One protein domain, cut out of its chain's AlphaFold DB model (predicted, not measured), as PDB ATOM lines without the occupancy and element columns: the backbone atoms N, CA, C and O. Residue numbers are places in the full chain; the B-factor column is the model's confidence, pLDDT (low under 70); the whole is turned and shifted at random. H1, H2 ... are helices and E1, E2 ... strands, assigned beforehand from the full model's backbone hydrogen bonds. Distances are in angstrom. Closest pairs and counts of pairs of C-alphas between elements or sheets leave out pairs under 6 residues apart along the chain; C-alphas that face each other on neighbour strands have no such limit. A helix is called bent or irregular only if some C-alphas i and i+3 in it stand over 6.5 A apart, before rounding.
ATOM      1  N   LEU A 272      88.990 127.268 137.150       93.62
ATOM      2  CA  LEU A 272      87.659 126.931 136.642       93.62
ATOM      3  C   LEU A 272      86.652 126.735 137.780       93.62
ATOM      4  O   LEU A 272      86.794 125.854 138.621       93.62
ATOM      5  N   PHE A 273      85.594 127.537 137.776       94.88
ATOM      6  CA  PHE A 273      84.429 127.379 138.634       94.88
ATOM      7  C   PHE A 273      83.217 127.039 137.766       94.88
ATOM      8  O   PHE A 273      82.697 127.894 137.050       94.88
ATOM      9  N   LYS A 274      82.765 125.786 137.813       93.38
ATOM     10  CA  LYS A 274      81.600 125.304 137.069       93.38
ATOM     11  C   LYS A 274      80.374 125.263 137.977       93.38
ATOM     12  O   LYS A 274      80.411 124.646 139.040       93.38
ATOM     13  N   PHE A 275      79.275 125.875 137.552       92.00
ATOM     14  CA  PHE A 275      78.033 125.932 138.318       92.00
ATOM     15  C   PHE A 275      76.832 125.468 137.495       92.00
ATOM     16  O   PHE A 275      76.770 125.685 136.288       92.00
ATOM     17  N   ASP A 276      75.852 124.869 138.161       85.81
ATOM     18  CA  ASP A 276      74.586 124.452 137.561       85.81
ATOM     19  C   ASP A 276      73.717 125.645 137.119       85.81
ATOM     20  O   ASP A 276      73.207 126.430 137.929       85.81
ATOM     21  N   GLY A 277      73.517 125.752 135.804       84.31
ATOM     22  CA  GLY A 277      72.731 126.795 135.152       84.31
ATOM     23  C   GLY A 277      71.256 126.809 135.539       84.31
ATOM     24  O   GLY A 277      70.641 127.878 135.499       84.31
ATOM     25  N   GLN A 278      70.700 125.681 135.993       78.81
ATOM     26  CA  GLN A 278      69.307 125.596 136.444       78.81
ATOM     27  C   GLN A 278      69.092 126.366 137.751       78.81
ATOM     28  O   GLN A 278      68.076 127.038 137.941       78.81
ATOM     29  N   ASN A 279      70.069 126.299 138.656       82.81
ATOM     30  CA  ASN A 279      70.012 126.947 139.963       82.81
ATOM     31  C   ASN A 279      70.696 128.320 139.987       82.81
ATOM     32  O   ASN A 279      70.555 129.058 140.966       82.81
ATOM     33  N   PHE A 280      71.393 128.697 138.913       88.62
ATOM     34  CA  PHE A 280      72.232 129.892 138.868       88.62
ATOM     35  C   PHE A 280      71.478 131.201 139.138       88.62
ATOM     36  O   PHE A 280      71.917 132.012 139.953       88.62
ATOM     37  N   ARG A 281      70.311 131.410 138.513       87.50
ATOM     38  CA  ARG A 281      69.516 132.632 138.735       87.50
ATOM     39  C   ARG A 281      69.090 132.762 140.195       87.50
ATOM     40  O   ARG A 281      69.314 133.792 140.827       87.50
ATOM     41  N   LYS A 282      68.528 131.687 140.757       84.94
ATOM     42  CA  LYS A 282      68.118 131.618 142.168       84.94
ATOM     43  C   LYS A 282      69.304 131.861 143.104       84.94
ATOM     44  O   LYS A 282      69.168 132.571 144.099       84.94
ATOM     45  N   PHE A 283      70.457 131.288 142.776       88.25
ATOM     46  CA  PHE A 283      71.705 131.486 143.498       88.25
ATOM     47  C   PHE A 283      72.126 132.967 143.505       88.25
ATOM     48  O   PHE A 283      72.369 133.520 144.578       88.25
ATOM     49  N   MET A 284      72.112 133.638 142.349       90.38
ATOM     50  CA  MET A 284      72.505 135.048 142.230       90.38
ATOM     51  C   MET A 284      71.543 136.010 142.930       90.38
ATOM     52  O   MET A 284      72.002 136.915 143.620       90.38
ATOM     53  N   HIS A 285      70.227 135.791 142.842       86.38
ATOM     54  CA  HIS A 285      69.244 136.596 143.590       86.38
ATOM     55  C   HIS A 285      69.408 136.474 145.102       86.38
ATOM     56  O   HIS A 285      69.175 137.427 145.841       86.38
ATOM     57  N   ARG A 286      69.792 135.288 145.573       87.31
ATOM     58  CA  ARG A 286      69.898 135.000 147.000       87.31
ATOM     59  C   ARG A 286      71.207 135.485 147.613       87.31
ATOM     60  O   ARG A 286      71.202 136.000 148.726       87.31
ATOM     61  N   ILE A 287      72.323 135.212 146.944       90.56
ATOM     62  CA  ILE A 287      73.670 135.390 147.504       90.56
ATOM     63  C   ILE A 287      74.326 136.665 146.966       90.56
ATOM     64  O   ILE A 287      75.147 137.272 147.654       90.56
ATOM     65  N   GLY A 288      73.947 137.094 145.763       91.06
ATOM     66  CA  GLY A 288      74.602 138.177 145.045       91.06
ATOM     67  C   GLY A 288      75.955 137.767 144.462       91.06
ATOM     68  O   GLY A 288      76.328 136.592 144.441       91.06
ATOM     69  N   ILE A 289      76.697 138.770 143.993       91.06
ATOM     70  CA  ILE A 289      77.984 138.605 143.297       91.06
ATOM     71  C   ILE A 289      79.194 139.064 144.125       91.06
ATOM     72  O   ILE A 289      80.327 138.954 143.671       91.06
ATOM     73  N   ASP A 290      78.997 139.581 145.342       90.19
ATOM     74  CA  ASP A 290      80.088 140.183 146.128       90.19
ATOM     75  C   ASP A 290      81.206 139.201 146.488       90.19
ATOM     76  O   ASP A 290      82.362 139.595 146.596       90.19
ATOM     77  N   TRP A 291      80.876 137.924 146.663       93.12
ATOM     78  CA  TRP A 291      81.851 136.869 146.940       93.12
ATOM     79  C   TRP A 291      82.800 136.621 145.754       93.12
ATOM     80  O   TRP A 291      83.931 136.194 145.961       93.12
ATOM     81  N   ILE A 292      82.374 136.937 144.525       92.88
ATOM     82  CA  ILE A 292      83.185 136.774 143.310       92.88
ATOM     83  C   ILE A 292      84.353 137.763 143.308       92.88
ATOM     84  O   ILE A 292      85.427 137.436 142.825       92.88
ATOM     85  N   LYS A 293      84.198 138.935 143.940       90.75
ATOM     86  CA  LYS A 293      85.240 139.980 144.007       90.75
ATOM     87  C   LYS A 293      86.517 139.554 144.746       90.75
ATOM     88  O   LYS A 293      87.492 140.304 144.784       90.75
ATOM     89  N   TYR A 294      86.472 138.402 145.416       93.19
ATOM     90  CA  TYR A 294      87.599 137.825 146.138       93.19
ATOM     91  C   TYR A 294      88.463 136.913 145.262       93.19
ATOM     92  O   TYR A 294      89.590 136.620 145.656       93.19
ATOM     93  N   PHE A 295      87.993 136.512 144.079       90.31
ATOM     94  CA  PHE A 295      88.880 135.975 143.048       90.31
ATOM     95  C   PHE A 295      89.790 137.086 142.548       90.31
ATOM     96  O   PHE A 295      89.330 138.208 142.355       90.31
ATOM     97  N   ASN A 296      91.077 136.785 142.361       88.81
ATOM     98  CA  ASN A 296      92.042 137.722 141.782       88.81
ATOM     99  C   ASN A 296      91.967 139.137 142.370       88.81
ATOM    100  O   ASN A 296      92.171 140.120 141.667       88.81
ATOM    101  N   ARG A 297      91.676 139.270 143.673       89.56
ATOM    102  CA  ARG A 297      91.359 140.568 144.295       89.56
ATOM    103  C   ARG A 297      92.448 141.638 144.141       89.56
ATOM    104  O   ARG A 297      92.167 142.819 144.307       89.56
ATOM    105  N   ASN A 298      93.683 141.212 143.873       89.25
ATOM    106  CA  ASN A 298      94.845 142.076 143.694       89.25
ATOM    107  C   ASN A 298      94.987 142.575 142.242       89.25
ATOM    108  O   ASN A 298      95.826 143.428 141.974       89.25
ATOM    109  N   ILE A 299      94.191 142.042 141.313       87.69
ATOM    110  CA  ILE A 299      94.179 142.401 139.898       87.69
ATOM    111  C   ILE A 299      93.038 143.389 139.679       87.69
ATOM    112  O   ILE A 299      91.886 143.111 139.996       87.69
ATOM    113  N   ASN A 300      93.356 144.558 139.141       90.69
ATOM    114  CA  ASN A 300      92.365 145.530 138.704       90.69
ATOM    115  C   ASN A 300      92.851 146.126 137.389       90.69
ATOM    116  O   ASN A 300      93.599 147.103 137.377       90.69
ATOM    117  N   LEU A 301      92.484 145.473 136.295       86.88
ATOM    118  CA  LEU A 301      92.904 145.859 134.960       86.88
ATOM    119  C   LEU A 301      91.794 146.639 134.274       86.88
ATOM    120  O   LEU A 301      90.615 146.286 134.354       86.88
ATOM    121  N   ASP A 302      92.189 147.678 133.549       81.75
ATOM    122  CA  ASP A 302      91.314 148.234 132.532       81.75
ATOM    123  C   ASP A 302      91.046 147.123 131.492       81.75
ATOM    124  O   ASP A 302      92.012 146.562 130.964       81.75
ATOM    125  N   PRO A 303      89.780 146.768 131.195       71.00
ATOM    126  CA  PRO A 303      89.448 145.780 130.166       71.00
ATOM    127  C   PRO A 303      90.002 146.122 128.773       71.00
ATOM    128  O   PRO A 303      90.025 145.248 127.909       71.00
ATOM    129  N   PHE A 304      90.450 147.361 128.545       74.25
ATOM    130  CA  PHE A 304      91.109 147.791 127.311       74.25
ATOM    131  C   PHE A 304      92.650 147.810 127.399       74.25
ATOM    132  O   PHE A 304      93.314 148.015 126.384       74.25
ATOM    133  N   ASN A 305      93.246 147.580 128.578       81.62
ATOM    134  CA  ASN A 305      94.700 147.521 128.750       81.62
ATOM    135  C   ASN A 305      95.243 146.106 128.495       81.62
ATOM    136  O   ASN A 305      95.446 145.293 129.400       81.62
ATOM    137  N   PHE A 306      95.516 145.836 127.226       75.44
ATOM    138  CA  PHE A 306      95.898 144.520 126.736       75.44
ATOM    139  C   PHE A 306      97.217 143.966 127.277       75.44
ATOM    140  O   PHE A 306      97.296 142.769 127.553       75.44
ATOM    141  N   SER A 307      98.244 144.801 127.450       81.81
ATOM    142  CA  SER A 307      99.540 144.342 127.971       81.81
ATOM    143  C   SER A 307      99.401 143.830 129.406       81.81
ATOM    144  O   SER A 307      99.965 142.791 129.742       81.81
ATOM    145  N   GLY A 308      98.577 144.504 130.215       84.75
ATOM    146  CA  GLY A 308      98.248 144.082 131.573       84.75
ATOM    147  C   GLY A 308      97.429 142.790 131.625       84.75
ATOM    148  O   GLY A 308      97.633 141.971 132.517       84.75
ATOM    149  N   ILE A 309      96.524 142.567 130.668       81.25
ATOM    150  CA  ILE A 309      95.769 141.307 130.560       81.25
ATOM    151  C   ILE A 309      96.710 140.164 130.175       81.25
ATOM    152  O   ILE A 309      96.712 139.120 130.826       81.25
ATOM    153  N   PHE A 310      97.550 140.379 129.159       81.44
ATOM    154  CA  PHE A 310      98.513 139.389 128.686       81.44
ATOM    155  C   PHE A 310      99.504 138.994 129.781       81.44
ATOM    156  O   PHE A 310      99.751 137.811 129.971       81.44
ATOM    157  N   SER A 311     100.010 139.945 130.570       86.25
ATOM    158  CA  SER A 311     100.928 139.633 131.673       86.25
ATOM    159  C   SER A 311     100.286 138.826 132.810       86.25
ATOM    160  O   SER A 311     101.006 138.267 133.629       86.25
ATOM    161  N   ASN A 312      98.952 138.772 132.887       87.12
ATOM    162  CA  ASN A 312      98.210 138.111 133.964       87.12
ATOM    163  C   ASN A 312      97.353 136.928 133.475       87.12
ATOM    164  O   ASN A 312      96.525 136.418 134.229       87.12
ATOM    165  N   TYR A 313      97.531 136.465 132.236       82.31
ATOM    166  CA  TYR A 313      96.631 135.486 131.613       82.31
ATOM    167  C   TYR A 313      96.501 134.166 132.398       82.31
ATOM    168  O   TYR A 313      95.427 133.573 132.450       82.31
ATOM    169  N   GLU A 314      97.569 133.718 133.064       83.12
ATOM    170  CA  GLU A 314      97.561 132.469 133.844       83.12
ATOM    171  C   GLU A 314      96.663 132.531 135.080       83.12
ATOM    172  O   GLU A 314      96.309 131.488 135.635       83.12
ATOM    173  N   THR A 315      96.293 133.744 135.497       86.62
ATOM    174  CA  THR A 315      95.421 133.996 136.647       86.62
ATOM    175  C   THR A 315      93.941 134.029 136.273       86.62
ATOM    176  O   THR A 315      93.106 134.126 137.167       86.62
ATOM    177  N   ILE A 316      93.584 133.948 134.983       86.12
ATOM    178  CA  ILE A 316      92.183 133.996 134.541       86.12
ATOM    179  C   ILE A 316      91.370 132.897 135.235       86.12
ATOM    180  O   ILE A 316      91.738 131.719 135.219       86.12
ATOM    181  N   VAL A 317      90.226 133.293 135.795       90.25
ATOM    182  CA  VAL A 317      89.255 132.371 136.390       90.25
ATOM    183  C   VAL A 317      88.036 132.276 135.486       90.25
ATOM    184  O   VAL A 317      87.278 133.230 135.310       90.25
ATOM    185  N   ASN A 318      87.818 131.091 134.937       88.44
ATOM    186  CA  ASN A 318      86.675 130.781 134.100       88.44
ATOM    187  C   ASN A 318      85.492 130.366 134.976       88.44
ATOM    188  O   ASN A 318      85.517 129.346 135.656       88.44
ATOM    189  N   PHE A 319      84.429 131.152 134.942       90.75
ATOM    190  CA  PHE A 319      83.144 130.880 135.557       90.75
ATOM    191  C   PHE A 319      82.202 130.253 134.522       90.75
ATOM    192  O   PHE A 319      81.546 130.946 133.745       90.75
ATOM    193  N   LEU A 320      82.138 128.925 134.486       90.00
ATOM    194  CA  LEU A 320      81.325 128.189 133.524       90.00
ATOM    195  C   LEU A 320      79.940 127.888 134.101       90.00
ATOM    196  O   LEU A 320      79.807 127.197 135.108       90.00
ATOM    197  N   ILE A 321      78.892 128.346 133.428       88.81
ATOM    198  CA  ILE A 321      77.512 127.998 133.755       88.81
ATOM    199  C   ILE A 321      77.082 126.856 132.850       88.81
ATOM    200  O   ILE A 321      77.057 126.998 131.627       88.81
ATOM    201  N   SER A 322      76.755 125.728 133.471       85.25
ATOM    202  CA  SER A 322      76.474 124.485 132.773       85.25
ATOM    203  C   SER A 322      74.985 124.169 132.744       85.25
ATOM    204  O   SER A 322      74.371 123.970 133.790       85.25
ATOM    205  N   PHE A 323      74.414 124.117 131.548       74.06
ATOM    206  CA  PHE A 323      73.046 123.694 131.259       74.06
ATOM    207  C   PHE A 323      73.000 122.253 130.757       74.06
ATOM    208  O   PHE A 323      72.026 121.552 131.024       74.06
ATOM    209  N   ASN A 324      74.059 121.804 130.075       61.47
ATOM    210  CA  ASN A 324      74.141 120.478 129.482       61.47
ATOM    211  C   ASN A 324      75.097 119.590 130.278       61.47
ATOM    212  O   ASN A 324      76.203 119.263 129.855       61.47
ATOM    213  N   SER A 325      74.672 119.181 131.468       55.34
ATOM    214  CA  SER A 325      75.323 118.056 132.131       55.34
ATOM    215  C   SER A 325      74.516 116.800 131.828       55.34
ATOM    216  O   SER A 325      73.716 116.362 132.646       55.34
ATOM    217  N   GLN A 326      74.730 116.195 130.652       50.44
ATOM    218  CA  GLN A 326      74.260 114.825 130.379       50.44
ATOM    219  C   GLN A 326      74.683 113.861 131.507       50.44
ATOM    220  O   GLN A 326      73.931 112.965 131.882       50.44
ATOM    221  N   GLU A 327      75.840 114.117 132.133       48.53
ATOM    222  CA  GLU A 327      76.330 113.410 133.327       48.53
ATOM    223  C   GLU A 327      75.398 113.522 134.556       48.53
ATOM    224  O   GLU A 327      75.398 112.636 135.406       48.53
ATOM    225  N   TYR A 328      74.587 114.581 134.658       49.69
ATOM    226  CA  TYR A 328      73.669 114.848 135.774       49.69
ATOM    227  C   TYR A 328      72.202 114.568 135.415       49.69
ATOM    228  O   TYR A 328      71.456 114.014 136.229       49.69
ATOM    229  N   ALA A 329      71.792 114.910 134.187       46.16
ATOM    230  CA  ALA A 329      70.440 114.678 133.688       46.16
ATOM    231  C   ALA A 329      70.087 113.184 133.725       46.16
ATOM    232  O   ALA A 329      69.025 112.829 134.225       46.16
ATOM    233  N   ASN A 330      71.030 112.311 133.358       45.81
ATOM    234  CA  ASN A 330      70.829 110.861 133.346       45.81
ATOM    235  C   ASN A 330      70.684 110.208 134.730       45.81
ATOM    236  O   ASN A 330      70.407 109.022 134.779       45.81
ATOM    237  N   TYR A 331      70.900 110.916 135.846       44.19
ATOM    238  CA  TYR A 331      70.761 110.330 137.192       44.19
ATOM    239  C   TYR A 331      69.644 110.949 138.037       44.19
ATOM    240  O   TYR A 331      69.200 110.327 139.004       44.19
ATOM    241  N   TYR A 332      69.219 112.178 137.731       40.66
ATOM    242  CA  TYR A 332      68.236 112.914 138.541       40.66
ATOM    243  C   TYR A 332      67.044 113.434 137.734       40.66
ATOM    244  O   TYR A 332      65.953 113.588 138.278       40.66
ATOM    245  N   TYR A 333      67.243 113.686 136.441       42.81
ATOM    246  CA  TYR A 333      66.235 114.214 135.528       42.81
ATOM    247  C   TYR A 333      66.029 113.267 134.348       42.81
ATOM    248  O   TYR A 333      65.771 113.755 133.254       42.81
ATOM    249  N   GLU A 334      66.132 111.944 134.571       43.91
ATOM    250  CA  GLU A 334      66.090 110.892 133.532       43.91
ATOM    251  C   GLU A 334      64.953 111.088 132.505       43.91
ATOM    252  O   GLU A 334      65.081 110.635 131.373       43.91
ATOM    253  N   ASP A 335      63.902 111.844 132.852       43.09
ATOM    254  CA  ASP A 335      62.729 112.086 132.011       43.09
ATOM    255  C   ASP A 335      62.371 113.572 131.750       43.09
ATOM    256  O   ASP A 335      61.306 113.857 131.200       43.09
ATOM    257  N   PHE A 336      63.204 114.542 132.144       39.47
ATOM    258  CA  PHE A 336      62.991 115.965 131.836       39.47
ATOM    259  C   PHE A 336      64.287 116.567 131.300       39.47
ATOM    260  O   PHE A 336      65.099 117.054 132.080       39.47
ATOM    261  N   GLU A 337      64.452 116.604 129.973       45.00
ATOM    262  CA  GLU A 337      65.263 117.650 129.345       45.00
ATOM    263  C   GLU A 337      64.543 118.962 129.633       45.00
ATOM    264  O   GLU A 337      63.497 119.255 129.036       45.00
ATOM    265  N   PRO A 338      64.999 119.750 130.607       49.19
ATOM    266  CA  PRO A 338      64.316 120.982 130.856       49.19
ATOM    267  C   PRO A 338      64.712 121.912 129.711       49.19
ATOM    268  O   PRO A 338      65.895 122.172 129.496       49.19
ATOM    269  N   LEU A 339      63.710 122.395 128.972       51.53
ATOM    270  CA  LEU A 339      63.828 123.450 127.962       51.53
ATOM    271  C   LEU A 339      64.308 124.747 128.640       51.53
ATOM    272  O   LEU A 339      63.542 125.689 128.843       51.53
ATOM    273  N   PHE A 340      65.564 124.777 129.076       62.25
ATOM    274  CA  PHE A 340      66.160 125.927 129.720       62.25
ATOM    275  C   PHE A 340      66.718 126.850 128.652       62.25
ATOM    276  O   PHE A 340      67.632 126.522 127.904       62.25
ATOM    277  N   ASN A 341      66.128 128.037 128.604       68.81
ATOM    278  CA  ASN A 341      66.565 129.131 127.762       68.81
ATOM    279  C   ASN A 341      67.441 130.072 128.603       68.81
ATOM    280  O   ASN A 341      67.028 130.474 129.694       68.81
ATOM    281  N   LEU A 342      68.604 130.479 128.079       77.25
ATOM    282  CA  LEU A 342      69.487 131.490 128.679       77.25
ATOM    283  C   LEU A 342      68.727 132.743 129.146       77.25
ATOM    284  O   LEU A 342      69.038 133.293 130.200       77.25
ATOM    285  N   ASN A 343      67.673 133.147 128.433       81.69
ATOM    286  CA  ASN A 343      66.826 134.287 128.800       81.69
ATOM    287  C   ASN A 343      66.062 134.109 130.110       81.69
ATOM    288  O   ASN A 343      65.734 135.092 130.768       81.69
ATOM    289  N   MET A 344      65.727 132.870 130.478       80.06
ATOM    290  CA  MET A 344      65.066 132.587 131.752       80.06
ATOM    291  C   MET A 344      66.054 132.653 132.915       80.06
ATOM    292  O   MET A 344      65.663 133.054 134.014       80.06
ATOM    293  N   THR A 345      67.315 132.286 132.671       83.31
ATOM    294  CA  THR A 345      68.401 132.379 133.657       83.31
ATOM    295  C   THR A 345      68.904 133.813 133.810       83.31
ATOM    296  O   THR A 345      69.218 134.234 134.919       83.31
ATOM    297  N   PHE A 346      68.911 134.580 132.722       88.50
ATOM    298  CA  PHE A 346      69.389 135.959 132.662       88.50
ATOM    299  C   PHE A 346      68.329 136.881 132.064       88.50
ATOM    300  O   PHE A 346      68.512 137.386 130.961       88.50
ATOM    301  N   PRO A 347      67.193 137.120 132.726       89.25
ATOM    302  CA  PRO A 347      66.199 138.032 132.187       89.25
ATOM    303  C   PRO A 347      66.653 139.493 132.299       89.25
ATOM    304  O   PRO A 347      67.546 139.856 133.067       89.25
ATOM    305  N   GLU A 348      65.978 140.362 131.552       88.94
ATOM    306  CA  GLU A 348      66.231 141.808 131.524       88.94
ATOM    307  C   GLU A 348      66.134 142.479 132.895       88.94
ATOM    308  O   GLU A 348      66.937 143.352 133.226       88.94
ATOM    309  N   GLN A 349      65.164 142.056 133.712       87.12
ATOM    310  CA  GLN A 349      64.950 142.617 135.048       87.12
ATOM    311  C   GLN A 349      66.130 142.394 136.007       87.12
ATOM    312  O   GLN A 349      66.254 143.118 136.993       87.12
ATOM    313  N   ASP A 350      67.015 141.440 135.705       89.94
ATOM    314  CA  ASP A 350      68.123 141.057 136.580       89.94
ATOM    315  C   ASP A 350      69.429 141.791 136.236       89.94
ATOM    316  O   ASP A 350      70.440 141.597 136.910       89.94
ATOM    317  N   PHE A 351      69.423 142.684 135.235       92.31
ATOM    318  CA  PHE A 351      70.607 143.425 134.778       92.31
ATOM    319  C   PHE A 351      71.398 144.075 135.928       92.31
ATOM    320  O   PHE A 351      72.627 144.008 135.974       92.31
ATOM    321  N   CYS A 352      70.701 144.651 136.911       90.62
ATOM    322  CA  CYS A 352      71.336 145.350 138.029       90.62
ATOM    323  C   CYS A 352      72.141 144.441 138.970       90.62
ATOM    324  O   CYS A 352      73.042 144.943 139.641       90.62
ATOM    325  N   ILE A 353      71.862 143.132 139.001       90.25
ATOM    326  CA  ILE A 353      72.651 142.151 139.764       90.25
ATOM    327  C   ILE A 353      74.042 142.002 139.133       90.25
ATOM    328  O   ILE A 353      75.040 141.912 139.842       90.25
ATOM    329  N   TYR A 354      74.113 142.034 137.801       91.62
ATOM    330  CA  TYR A 354      75.320 141.742 137.026       91.62
ATOM    331  C   TYR A 354      76.116 142.984 136.604       91.62
ATOM    332  O   TYR A 354      77.227 142.859 136.092       91.62
ATOM    333  N   LYS A 355      75.595 144.198 136.829       89.88
ATOM    334  CA  LYS A 355      76.270 145.447 136.425       89.88
ATOM    335  C   LYS A 355      77.672 145.602 137.036       89.88
ATOM    336  O   LYS A 355      78.567 146.130 136.390       89.88
ATOM    337  N   ASN A 356      77.846 145.116 138.268       89.25
ATOM    338  CA  ASN A 356      79.085 145.213 139.048       89.25
ATOM    339  C   ASN A 356      79.906 143.914 138.992       89.25
ATOM    340  O   ASN A 356      80.679 143.639 139.914       89.25
ATOM    341  N   PHE A 357      79.689 143.078 137.974       91.38
ATOM    342  CA  PHE A 357      80.463 141.856 137.814       91.38
ATOM    343  C   PHE A 357      81.949 142.210 137.573       91.38
ATOM    344  O   PHE A 357      82.232 143.060 136.724       91.38
ATOM    345  N   PRO A 358      82.895 141.615 138.321       90.38
ATOM    346  CA  PRO A 358      84.296 142.045 138.355       90.38
ATOM    347  C   PRO A 358      85.130 141.549 137.154       90.38
ATOM    348  O   PRO A 358      86.111 140.826 137.304       90.38
ATOM    349  N   PHE A 359      84.759 141.945 135.935       86.88
ATOM    350  CA  PHE A 359      85.497 141.573 134.716       86.88
ATOM    351  C   PHE A 359      86.954 142.077 134.709       86.88
ATOM    352  O   PHE A 359      87.837 141.422 134.168       86.88
ATOM    353  N   ASN A 360      87.219 143.210 135.362       87.06
ATOM    354  CA  ASN A 360      88.554 143.787 135.575       87.06
ATOM    355  C   ASN A 360      89.494 142.910 136.425       87.06
ATOM    356  O   ASN A 360      90.698 143.158 136.449       87.06
ATOM    357  N   GLN A 361      88.958 141.898 137.114       89.25
ATOM    358  CA  GLN A 361      89.719 140.903 137.875       89.25
ATOM    359  C   GLN A 361      90.001 139.627 137.056       89.25
ATOM    360  O   GLN A 361      90.373 138.604 137.625       89.25
ATOM    361  N   LEU A 362      89.816 139.661 135.728       83.69
ATOM    362  CA  LEU A 362      90.030 138.518 134.827       83.69
ATOM    363  C   LEU A 362      89.128 137.310 135.136       83.69
ATOM    364  O   LEU A 362      89.552 136.155 135.077       83.69
ATOM    365  N   ILE A 363      87.867 137.580 135.480       85.94
ATOM    366  CA  ILE A 363      86.855 136.550 135.740       85.94
ATOM    367  C   ILE A 363      85.913 136.492 134.542       85.94
ATOM    368  O   ILE A 363      85.182 137.444 134.263       85.94
ATOM    369  N   HIS A 364      85.952 135.380 133.815       85.25
ATOM    370  CA  HIS A 364      85.247 135.210 132.546       85.25
ATOM    371  C   HIS A 364      84.005 134.351 132.741       85.25
ATOM    372  O   HIS A 364      84.101 133.286 133.335       85.25
ATOM    373  N   ILE A 365      82.847 134.761 132.220       84.69
ATOM    374  CA  ILE A 365      81.638 133.925 132.268       84.69
ATOM    375  C   ILE A 365      81.447 133.201 130.939       84.69
ATOM    376  O   ILE A 365      81.347 133.852 129.899       84.69
ATOM    377  N   TYR A 366      81.317 131.876 131.002       82.50
ATOM    378  CA  TYR A 366      81.029 131.001 129.867       82.50
ATOM    379  C   TYR A 366      79.702 130.265 130.046       82.50
ATOM    380  O   TYR A 366      79.273 130.000 131.170       82.50
ATOM    381  N   PHE A 367      79.081 129.891 128.928       81.19
ATOM    382  CA  PHE A 367      77.850 129.106 128.887       81.19
ATOM    383  C   PHE A 367      78.069 127.914 127.952       81.19
ATOM    384  O   PHE A 367      78.370 128.122 126.782       81.19
ATOM    385  N   ASP A 368      77.900 126.687 128.443       73.25
ATOM    386  CA  ASP A 368      78.059 125.463 127.627       73.25
ATOM    387  C   ASP A 368      76.945 125.274 126.578       73.25
ATOM    388  O   ASP A 368      77.101 124.544 125.608       73.25
ATOM    389  N   SER A 369      75.807 125.951 126.746       63.53
ATOM    390  CA  SER A 369      74.677 125.912 125.807       63.53
ATOM    391  C   SER A 369      74.911 126.692 124.510       63.53
ATOM    392  O   SER A 369      74.121 126.552 123.581       63.53
ATOM    393  N   LEU A 370      75.971 127.506 124.430       57.16
ATOM    394  CA  LEU A 370      76.336 128.226 123.204       57.16
ATOM    395  C   LEU A 370      77.039 127.329 122.176       57.16
ATOM    396  O   LEU A 370      77.074 127.700 121.008       57.16
ATOM    397  N   ASP A 371      77.522 126.156 122.593       51.84
ATOM    398  CA  ASP A 371      78.152 125.160 121.715       51.84
ATOM    399  C   ASP A 371      77.117 124.346 120.906       51.84
ATOM    400  O   ASP A 371      77.481 123.479 120.118       51.84
ATOM    401  N   TYR A 372      75.812 124.608 121.080       47.38
ATOM    402  CA  TYR A 372      74.766 124.001 120.255       47.38
ATOM    403  C   TYR A 372      74.560 124.797 118.960       47.38
ATOM    404  O   TYR A 372      74.022 125.905 118.970       47.38
ATOM    405  N   ASP A 373      74.932 124.156 117.852       41.00
ATOM    406  CA  ASP A 373      74.944 124.557 116.434       41.00
ATOM    407  C   ASP A 373      73.688 125.222 115.820       41.00
ATOM    408  O   ASP A 373      73.592 125.374 114.600       41.00
ATOM    409  N   SER A 374      72.708 125.705 116.587       43.44
ATOM    410  CA  SER A 374      71.682 126.576 116.009       43.44
ATOM    411  C   SER A 374      72.209 128.010 115.909       43.44
ATOM    412  O   SER A 374      71.928 128.862 116.751       43.44
ATOM    413  N   LEU A 375      72.920 128.289 114.813       41.75
ATOM    414  CA  LEU A 375      73.305 129.613 114.286       41.75
ATOM    415  C   LEU A 375      72.168 130.661 114.255       41.75
ATOM    416  O   LEU A 375      72.406 131.846 114.006       41.75
ATOM    417  N   THR A 376      70.931 130.273 114.550       53.75
ATOM    418  CA  THR A 376      69.880 131.182 114.994       53.75
ATOM    419  C   THR A 376      70.050 131.465 116.484       53.75
ATOM    420  O   THR A 376      69.349 130.873 117.298       53.75
ATOM    421  N   LEU A 377      70.959 132.383 116.844       57.62
ATOM    422  CA  LEU A 377      70.989 132.990 118.182       57.62
ATOM    423  C   LEU A 377      69.543 133.354 118.569       57.62
ATOM    424  O   LEU A 377      69.020 134.321 117.988       57.62
ATOM    425  N   PRO A 378      68.888 132.630 119.504       58.88
ATOM    426  CA  PRO A 378      67.558 133.003 119.971       58.88
ATOM    427  C   PRO A 378      67.611 134.439 120.509       58.88
ATOM    428  O   PRO A 378      68.697 134.976 120.735       58.88
ATOM    429  N   ASN A 379      66.463 135.103 120.668       73.69
ATOM    430  CA  ASN A 379      66.369 136.479 121.180       73.69
ATOM    431  C   ASN A 379      67.024 136.615 122.567       73.69
ATOM    432  O   ASN A 379      66.309 136.591 123.558       73.69
ATOM    433  N   LEU A 380      68.353 136.720 122.654       83.38
ATOM    434  CA  LEU A 380      69.089 136.853 123.904       83.38
ATOM    435  C   LEU A 380      68.663 138.139 124.604       83.38
ATOM    436  O   LEU A 380      68.504 139.175 123.956       83.38
ATOM    437  N   SER A 381      68.517 138.087 125.921       88.81
ATOM    438  CA  SER A 381      68.324 139.300 126.702       88.81
ATOM    439  C   SER A 381      69.578 140.180 126.646       88.81
ATOM    440  O   SER A 381      70.708 139.704 126.508       88.81
ATOM    441  N   CYS A 382      69.404 141.479 126.838       90.81
ATOM    442  CA  CYS A 382      70.470 142.434 127.063       90.81
ATOM    443  C   CYS A 382      71.297 142.093 128.305       90.81
ATOM    444  O   CYS A 382      72.490 142.371 128.312       90.81
ATOM    445  N   THR A 383      70.731 141.448 129.330       91.44
ATOM    446  CA  THR A 383      71.524 140.928 130.460       91.44
ATOM    447  C   THR A 383      72.508 139.854 129.991       91.44
ATOM    448  O   THR A 383      73.688 139.916 130.329       91.44
ATOM    449  N   THR A 384      72.061 138.899 129.172       88.62
ATOM    450  CA  THR A 384      72.940 137.874 128.593       88.62
ATOM    451  C   THR A 384      73.962 138.499 127.652       88.62
ATOM    452  O   THR A 384      75.148 138.206 127.764       88.62
ATOM    453  N   LEU A 385      73.531 139.403 126.766       87.88
ATOM    454  CA  LEU A 385      74.423 140.112 125.848       87.88
ATOM    455  C   LEU A 385      75.459 140.959 126.592       87.88
ATOM    456  O   LEU A 385      76.593 141.015 126.143       87.88
ATOM    457  N   TRP A 386      75.119 141.572 127.730       88.94
ATOM    458  CA  TRP A 386      76.070 142.302 128.577       88.94
ATOM    459  C   TRP A 386      77.177 141.387 129.103       88.94
ATOM    460  O   TRP A 386      78.356 141.727 129.002       88.94
ATOM    461  N   LEU A 387      76.802 140.216 129.627       88.38
ATOM    462  CA  LEU A 387      77.752 139.229 130.140       88.38
ATOM    463  C   LEU A 387      78.627 138.654 129.022       88.38
ATOM    464  O   LEU A 387      79.847 138.622 129.166       88.38
ATOM    465  N   ILE A 388      78.019 138.262 127.897       83.88
ATOM    466  CA  ILE A 388      78.742 137.739 126.732       83.88
ATOM    467  C   ILE A 388      79.674 138.806 126.177       83.88
ATOM    468  O   ILE A 388      80.855 138.535 126.041       83.88
ATOM    469  N   TYR A 389      79.185 140.015 125.888       83.19
ATOM    470  CA  TYR A 389      79.981 141.093 125.295       83.19
ATOM    471  C   TYR A 389      81.225 141.401 126.127       83.19
ATOM    472  O   TYR A 389      82.324 141.494 125.584       83.19
ATOM    473  N   ARG A 390      81.066 141.497 127.453       81.69
ATOM    474  CA  ARG A 390      82.188 141.742 128.358       81.69
ATOM    475  C   ARG A 390      83.207 140.607 128.323       81.69
ATOM    476  O   ARG A 390      84.373 140.919 128.149       81.69
ATOM    477  N   THR A 391      82.800 139.337 128.402       76.81
ATOM    478  CA  THR A 391      83.731 138.192 128.288       76.81
ATOM    479  C   THR A 391      84.361 138.089 126.889       76.81
ATOM    480  O   THR A 391      85.535 137.770 126.731       76.81
ATOM    481  N   TYR A 392      83.582 138.366 125.848       69.31
ATOM    482  CA  TYR A 392      83.939 138.151 124.451       69.31
ATOM    483  C   TYR A 392      84.962 139.168 123.933       69.31
ATOM    484  O   TYR A 392      85.856 138.795 123.176       69.31
ATOM    485  N   MET A 393      84.893 140.424 124.394       65.44
ATOM    486  CA  MET A 393      85.920 141.437 124.108       65.44
ATOM    487  C   MET A 393      87.312 141.017 124.611       65.44
ATOM    488  O   MET A 393      88.304 141.345 123.965       65.44
ATOM    489  N   PHE A 394      87.396 140.235 125.693       63.16
ATOM    490  CA  PHE A 394      88.663 139.643 126.142       63.16
ATOM    491  C   PHE A 394      89.120 138.485 125.232       63.16
ATOM    492  O   PHE A 394      90.292 138.423 124.859       63.16
ATOM    493  N   ASN A 395      88.214 137.586 124.824       63.31
ATOM    494  CA  ASN A 395      88.560 136.401 124.019       63.31
ATOM    495  C   ASN A 395      88.928 136.702 122.561       63.31
ATOM    496  O   ASN A 395      89.841 136.075 122.021       63.31
ATOM    497  N   LEU A 396      88.248 137.658 121.917       60.88
ATOM    498  CA  LEU A 396      88.589 138.110 120.561       60.88
ATOM    499  C   LEU A 396      90.057 138.540 120.459       60.88
ATOM    500  O   LEU A 396      90.719 138.269 119.460       60.88
ATOM    501  N   TYR A 397      90.564 139.188 121.505       56.97
ATOM    502  CA  TYR A 397      91.939 139.661 121.561       56.97
ATOM    503  C   TYR A 397      92.945 138.527 121.814       56.97
ATOM    504  O   TYR A 397      94.035 138.519 121.250       56.97
ATOM    505  N   TYR A 398      92.576 137.521 122.608       59.38
ATOM    506  CA  TYR A 398      93.409 136.331 122.799       59.38
ATOM    507  C   TYR A 398      93.590 135.543 121.491       59.38
ATOM    508  O   TYR A 398      94.707 135.192 121.107       59.38
ATOM    509  N   ASN A 399      92.494 135.313 120.764       61.53
ATOM    510  CA  ASN A 399      92.531 134.559 119.510       61.53
ATOM    511  C   ASN A 399      93.208 135.335 118.368       61.53
ATOM    512  O   ASN A 399      93.824 134.710 117.505       61.53
ATOM    513  N   SER A 400      93.157 136.676 118.373       59.59
ATOM    514  CA  SER A 400      93.876 137.493 117.382       59.59
ATOM    515  C   SER A 400      95.400 137.355 117.500       59.59
ATOM    516  O   SER A 400      96.101 137.412 116.489       59.59
ATOM    517  N   LEU A 401      95.913 137.097 118.708       55.06
ATOM    518  CA  LEU A 401      97.338 136.871 118.968       55.06
ATOM    519  C   LEU A 401      97.803 135.458 118.580       55.06
ATOM    520  O   LEU A 401      98.937 135.294 118.130       55.06
ATOM    521  N   ASN A 402      96.928 134.452 118.673       57.62
ATOM    522  CA  ASN A 402      97.265 133.051 118.388       57.62
ATOM    523  C   ASN A 402      97.149 132.634 116.905       57.62
ATOM    524  O   ASN A 402      97.388 131.470 116.589       57.62
ATOM    525  N   LYS A 403      96.829 133.558 115.983       50.84
ATOM    526  CA  LYS A 403      96.786 133.337 114.515       50.84
ATOM    527  C   LYS A 403      96.099 132.022 114.078       50.84
ATOM    528  O   LYS A 403      96.544 131.384 113.122       50.84
ATOM    529  N   SER A 404      95.022 131.591 114.738       53.09
ATOM    530  CA  SER A 404      94.270 130.405 114.300       53.09
ATOM    531  C   SER A 404      93.235 130.763 113.222       53.09
ATOM    532  O   SER A 404      92.677 131.861 113.205       53.09
ATOM    533  N   LYS A 405      92.966 129.825 112.299       51.00
ATOM    534  CA  LYS A 405      91.940 129.959 111.240       51.00
ATOM    535  C   LYS A 405      90.529 130.218 111.795       51.00
ATOM    536  O   LYS A 405      89.721 130.833 111.103       51.00
ATOM    537  N   ASP A 406      90.273 129.854 113.049       56.16
ATOM    538  CA  ASP A 406      88.988 130.045 113.740       56.16
ATOM    539  C   ASP A 406      88.683 131.522 114.053       56.16
ATOM    540  O   ASP A 406      87.554 131.881 114.387       56.16
ATOM    541  N   TYR A 407      89.669 132.414 113.902       52.97
ATOM    542  CA  TYR A 407      89.516 133.851 114.133       52.97
ATOM    543  C   TYR A 407      88.463 134.505 113.220       52.97
ATOM    544  O   TYR A 407      87.757 135.420 113.646       52.97
ATOM    545  N   PHE A 408      88.314 134.030 111.977       49.53
ATOM    546  CA  PHE A 408      87.393 134.635 111.006       49.53
ATOM    547  C   PHE A 408      85.922 134.314 111.312       49.53
ATOM    548  O   PHE A 408      85.064 135.194 111.242       49.53
ATOM    549  N   GLU A 409      85.631 133.077 111.718       59.81
ATOM    550  CA  GLU A 409      84.296 132.673 112.174       59.81
ATOM    551  C   GLU A 409      83.924 133.388 113.482       59.81
ATOM    552  O   GLU A 409      82.793 133.857 113.657       59.81
ATOM    553  N   TYR A 410      84.922 133.600 114.345       57.78
ATOM    554  CA  TYR A 410      84.797 134.451 115.520       57.78
ATOM    555  C   TYR A 410      84.413 135.891 115.127       57.78
ATOM    556  O   TYR A 410      83.390 136.383 115.590       57.78
ATOM    557  N   LEU A 411      85.131 136.554 114.212       55.56
ATOM    558  CA  LEU A 411      84.823 137.927 113.766       55.56
ATOM    559  C   LEU A 411      83.412 138.088 113.167       55.56
ATOM    560  O   LEU A 411      82.738 139.095 113.407       55.56
ATOM    561  N   VAL A 412      82.927 137.096 112.415       60.53
ATOM    562  CA  VAL A 412      81.563 137.119 111.861       60.53
ATOM    563  C   VAL A 412      80.520 137.061 112.982       60.53
ATOM    564  O   VAL A 412      79.564 137.843 112.975       60.53
ATOM    565  N   ASN A 413      80.720 136.210 113.991       65.75
ATOM    566  CA  ASN A 413      79.848 136.156 115.166       65.75
ATOM    567  C   ASN A 413      79.953 137.422 116.035       65.75
ATOM    568  O   ASN A 413      78.930 137.901 116.532       65.75
ATOM    569  N   ALA A 414      81.140 138.032 116.128       63.16
ATOM    570  CA  ALA A 414      81.360 139.310 116.804       63.16
ATOM    571  C   ALA A 414      80.471 140.417 116.236       63.16
ATOM    572  O   ALA A 414      79.781 141.106 116.984       63.16
ATOM    573  N   SER A 415      80.450 140.560 114.908       64.12
ATOM    574  CA  SER A 415      79.662 141.596 114.230       64.12
ATOM    575  C   SER A 415      78.155 141.455 114.500       64.12
ATOM    576  O   SER A 415      77.468 142.440 114.772       64.12
ATOM    577  N   LYS A 416      77.640 140.215 114.531       69.75
ATOM    578  CA  LYS A 416      76.237 139.919 114.861       69.75
ATOM    579  C   LYS A 416      75.905 140.254 116.316       69.75
ATOM    580  O   LYS A 416      74.825 140.780 116.587       69.75
ATOM    581  N   ILE A 417      76.816 139.963 117.247       69.94
ATOM    582  CA  ILE A 417      76.655 140.300 118.667       69.94
ATOM    583  C   ILE A 417      76.695 141.821 118.857       69.94
ATOM    584  O   ILE A 417      75.807 142.362 119.509       69.94
ATOM    585  N   LEU A 418      77.652 142.518 118.235       72.94
ATOM    586  CA  LEU A 418      77.797 143.979 118.291       72.94
ATOM    587  C   LEU A 418      76.541 144.712 117.795       72.94
ATOM    588  O   LEU A 418      76.059 145.630 118.460       72.94
ATOM    589  N   ASN A 419      75.950 144.251 116.687       74.06
ATOM    590  CA  ASN A 419      74.705 144.812 116.154       74.06
ATOM    591  C   ASN A 419      73.502 144.618 117.094       74.06
ATOM    592  O   ASN A 419      72.619 145.468 117.139       74.06
ATOM    593  N   LYS A 420      73.444 143.518 117.857       76.94
ATOM    594  CA  LYS A 420      72.393 143.313 118.873       76.94
ATOM    595  C   LYS A 420      72.666 144.117 120.149       76.94
ATOM    596  O   LYS A 420      71.734 144.628 120.765       76.94
ATOM    597  N   VAL A 421      73.936 144.249 120.531       79.06
ATOM    598  CA  VAL A 421      74.396 145.014 121.700       79.06
ATOM    599  C   VAL A 421      74.037 146.497 121.580       79.06
ATOM    600  O   VAL A 421      73.594 147.088 122.567       79.06
ATOM    601  N   SER A 422      74.148 147.093 120.390       77.44
ATOM    602  CA  SER A 422      73.779 148.503 120.174       77.44
ATOM    603  C   SER A 422      72.301 148.788 120.493       77.44
ATOM    604  O   SER A 422      71.977 149.846 121.034       77.44
ATOM    605  N   GLY A 423      71.408 147.813 120.279       84.62
ATOM    606  CA  GLY A 423      69.986 147.906 120.626       84.62
ATOM    607  C   GLY A 423      69.682 147.896 122.132       84.62
ATOM    608  O   GLY A 423      68.576 148.252 122.537       84.62
ATOM    609  N   CYS A 424      70.638 147.520 122.987       87.81
ATOM    610  CA  CYS A 424      70.394 147.309 124.415       87.81
ATOM    611  C   CYS A 424      70.497 148.561 125.297       87.81
ATOM    612  O   CYS A 424      70.018 148.519 126.434       87.81
ATOM    613  N   GLN A 425      71.085 149.659 124.801       91.62
ATOM    614  CA  GLN A 425      71.255 150.929 125.530       91.62
ATOM    615  C   GLN A 425      71.803 150.740 126.964       91.62
ATOM    616  O   GLN A 425      71.179 151.149 127.948       91.62
ATOM    617  N   PHE A 426      72.959 150.081 127.104       89.88
ATOM    618  CA  PHE A 426      73.495 149.680 128.413       89.88
ATOM    619  C   PHE A 426      73.712 150.838 129.393       89.88
ATOM    620  O   PHE A 426      73.391 150.685 130.569       89.88
ATOM    621  N   GLU A 427      74.163 152.005 128.932       88.62
ATOM    622  CA  GLU A 427      74.346 153.192 129.785       88.62
ATOM    623  C   GLU A 427      73.044 153.613 130.474       88.62
ATOM    624  O   GLU A 427      72.997 153.797 131.691       88.62
ATOM    625  N   LYS A 428      71.941 153.660 129.715       89.81
ATOM    626  CA  LYS A 428      70.612 153.964 130.256       89.81
ATOM    627  C   LYS A 428      70.202 152.944 131.317       89.81
ATOM    628  O   LYS A 428      69.659 153.320 132.352       89.81
ATOM    629  N   ARG A 429      70.479 151.657 131.093       88.69
ATOM    630  CA  ARG A 429      70.166 150.581 132.051       88.69
ATOM    631  C   ARG A 429      71.010 150.662 133.321       88.69
ATOM    632  O   ARG A 429      70.465 150.484 134.406       88.69
ATOM    633  N   ILE A 430      72.299 150.979 133.204       89.69
ATOM    634  CA  ILE A 430      73.188 151.213 134.353       89.69
ATOM    635  C   ILE A 430      72.650 152.371 135.203       89.69
ATOM    636  O   ILE A 430      72.537 152.224 136.422       89.69
ATOM    637  N   ASN A 431      72.227 153.463 134.560       88.50
ATOM    638  CA  ASN A 431      71.635 154.620 135.234       88.50
ATOM    639  C   ASN A 431      70.294 154.285 135.908       88.50
ATOM    640  O   ASN A 431      70.012 154.771 136.997       88.50
ATOM    641  N   LEU A 432      69.476 153.398 135.333       86.94
ATOM    642  CA  LEU A 432      68.231 152.946 135.971       86.94
ATOM    643  C   LEU A 432      68.472 152.118 137.246       86.94
ATOM    644  O   LEU A 432      67.631 152.116 138.147       86.94
ATOM    645  N   CYS A 433      69.622 151.449 137.360       85.88
ATOM    646  CA  CYS A 433      69.958 150.648 138.535       85.88
ATOM    647  C   CYS A 433      70.278 151.465 139.796       85.88
ATOM    648  O   CYS A 433      70.410 150.863 140.860       85.88
ATOM    649  N   SER A 434      70.463 152.788 139.710       78.19
ATOM    650  CA  SER A 434      70.580 153.656 140.895       78.19
ATOM    651  C   SER A 434      69.211 154.088 141.438       78.19
ATOM    652  O   SER A 434      69.087 154.362 142.626       78.19
ATOM    653  N   LEU A 435      68.173 154.085 140.592       67.19
ATOM    654  CA  LEU A 435      66.825 154.572 140.914       67.19
ATOM    655  C   LEU A 435      65.901 153.495 141.494       67.19
ATOM    656  O   LEU A 435      64.900 153.807 142.137       67.19
ATOM    657  N   ARG A 436      66.207 152.216 141.259       59.28
ATOM    658  CA  ARG A 436      65.463 151.084 141.818       59.28
ATOM    659  C   ARG A 436      66.444 150.136 142.502       59.28
ATOM    660  O   ARG A 436      67.065 149.337 141.798       59.28
ATOM    661  N   PRO A 437      66.590 150.170 143.843       57.59
ATOM    662  CA  PRO A 437      67.206 149.045 144.529       57.59
ATOM    663  C   PRO A 437      66.411 147.802 144.134       57.59
ATOM    664  O   PRO A 437      65.178 147.826 144.140       57.59
ATOM    665  N   SER A 438      67.112 146.759 143.697       52.94
ATOM    666  CA  SER A 438      66.517 145.524 143.203       52.94
ATOM    667  C   SER A 438      65.624 144.918 144.286       52.94
ATOM    668  O   SER A 438      66.088 144.160 145.136       52.94
ATOM    669  N   LYS A 439      64.330 145.250 144.277       50.38
ATOM    670  CA  LYS A 439      63.325 144.411 144.914       50.38
ATOM    671  C   LYS A 439      63.353 143.121 144.114       50.38
ATOM    672  O   LYS A 439      62.921 143.114 142.962       50.38
ATOM    673  N   SER A 440      63.943 142.077 144.696       52.03
ATOM    674  CA  SER A 440      63.804 140.704 144.213       52.03
ATOM    675  C   SER A 440      62.345 140.522 143.821       52.03
ATOM    676  O   SER A 440      61.473 140.783 144.649       52.03
ATOM    677  N   SER A 441      62.069 140.191 142.564       49.53
ATOM    678  CA  SER A 441      60.700 140.104 142.069       49.53
ATOM    679  C   SER A 441      59.872 139.207 142.996       49.53
ATOM    680  O   SER A 441      60.110 138.001 143.056       49.53
TER     681      SER A 441
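Overview. This is residues 272 to 441 of the 801 residues of the protein "Hypothetical protein" of Brachionus calyciflorus (UniProt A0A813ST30). A small parallel sheet of three strands, in the order E1, E2, E3, lies in the middle, with H1 on one face and the long helix H8 on the other; H9 folds back along H8 as a helical hairpin. H6 packs on residues 382 to 387 of H8, while H3 and H4 lie farthest out, toward opposite ends of the longest axis. The printed part has 170 residues, with ten named helices and three named strands in the order E1 H1 H2 H3 E2 H4 H5 H6 E3 H7 H8 H9 H10, mostly helix. It is compact, with a radius of gyration of the C-alphas of 16.7 A and spans of 47 by 43 by 32 A.

Arrangement. Edge strand E1, residues 272 to 276, is parallel to inner strand E2, residues 317 to 322, at 22 degrees; N 273 and O 318 are within hydrogen-bond range at 2.8 A. E2 is parallel to edge strand E3, residues 363 to 367, at 21 degrees, with N 319 and O 364 at 2.7 A. Two strand-helix-strand units, parallel neighbour strands with helices between, are E1, H1 (277 to 287), H2 (290 to 294), H3 (306 to 311), E2, and E2, H4 (326 to 332), H5 (342 to 345), H6 (348 to 354), E3. H1 stands up from the sheet over E1, at a height of 9.2 A. H8, residues 382 to 401, stands up on the opposite face over E3, at a height of 7.4 A; the closest C-alphas, of His 364 and Thr 391, are 5.4 A apart. H7, residues 368 to 371, only grazes the sheet with residues 368 to 369. H2 and H4 touch no helix; H3 is near H8. H5 touches H1, closest at C-alphas Thr 345 and Arg 281, 5.2 A. H6 touches residues 382 to 387 of H8 at a steep tilt of 55 degrees, closest at C-alphas Phe 351 and Thr 383, 5.1 A. H9, residues 407 to 422, touches H8 in a hairpin, a shallow tilt of 30 degrees, opposite ways, closest at C-alphas Tyr 407 and Asn 399, 6.2 A. H10, residues 426 to 435, only just touches H6, with 3 pairs of C-alphas within 8 A, the closest Cys 433 and Cys 352 at 5.5 A. Every O i to N i+4 pair is within hydrogen-bond range in H3 and H9, against 5 of 7 in H1, 2 of 3 in H4, 14 of 16 in H8, 4 of 6 in H10, 0 of 1 in H2 and 0 of 3 in H6, where 2 of 2 and 3 of 4 O i to N i+3 pairs are; H5 and H7 are too short for an i+4 pair.

Along the chain. E1 begins at C-alpha 272 (87.659, 126.931, 136.642). E2 is 15.4 A long. H1 and H6 are irregular: C-alphas 278 and 281 are 7.4 A apart, and 349 and 352 are 7.6 A apart. H8, 28.6 A long with a kink of 33 degrees near residue 391, begins at (70.470, 142.434, 127.063); H9 is 22.3 A long. H10 ends at C-alpha 435 (66.825, 154.572, 140.914).

Size, cuts and confidence. The C-alphas farthest apart, of Ser 307 and Asp 335, are 49.1 A apart. The printed part has no cut; H2 to H3 is a long link, and residues 401 to 406 stand free. Mean pLDDT of the printed part is 74.8, and it is under 70 in residues 324 to 341, 369 to 378, 392 to 417 and 435 to 441.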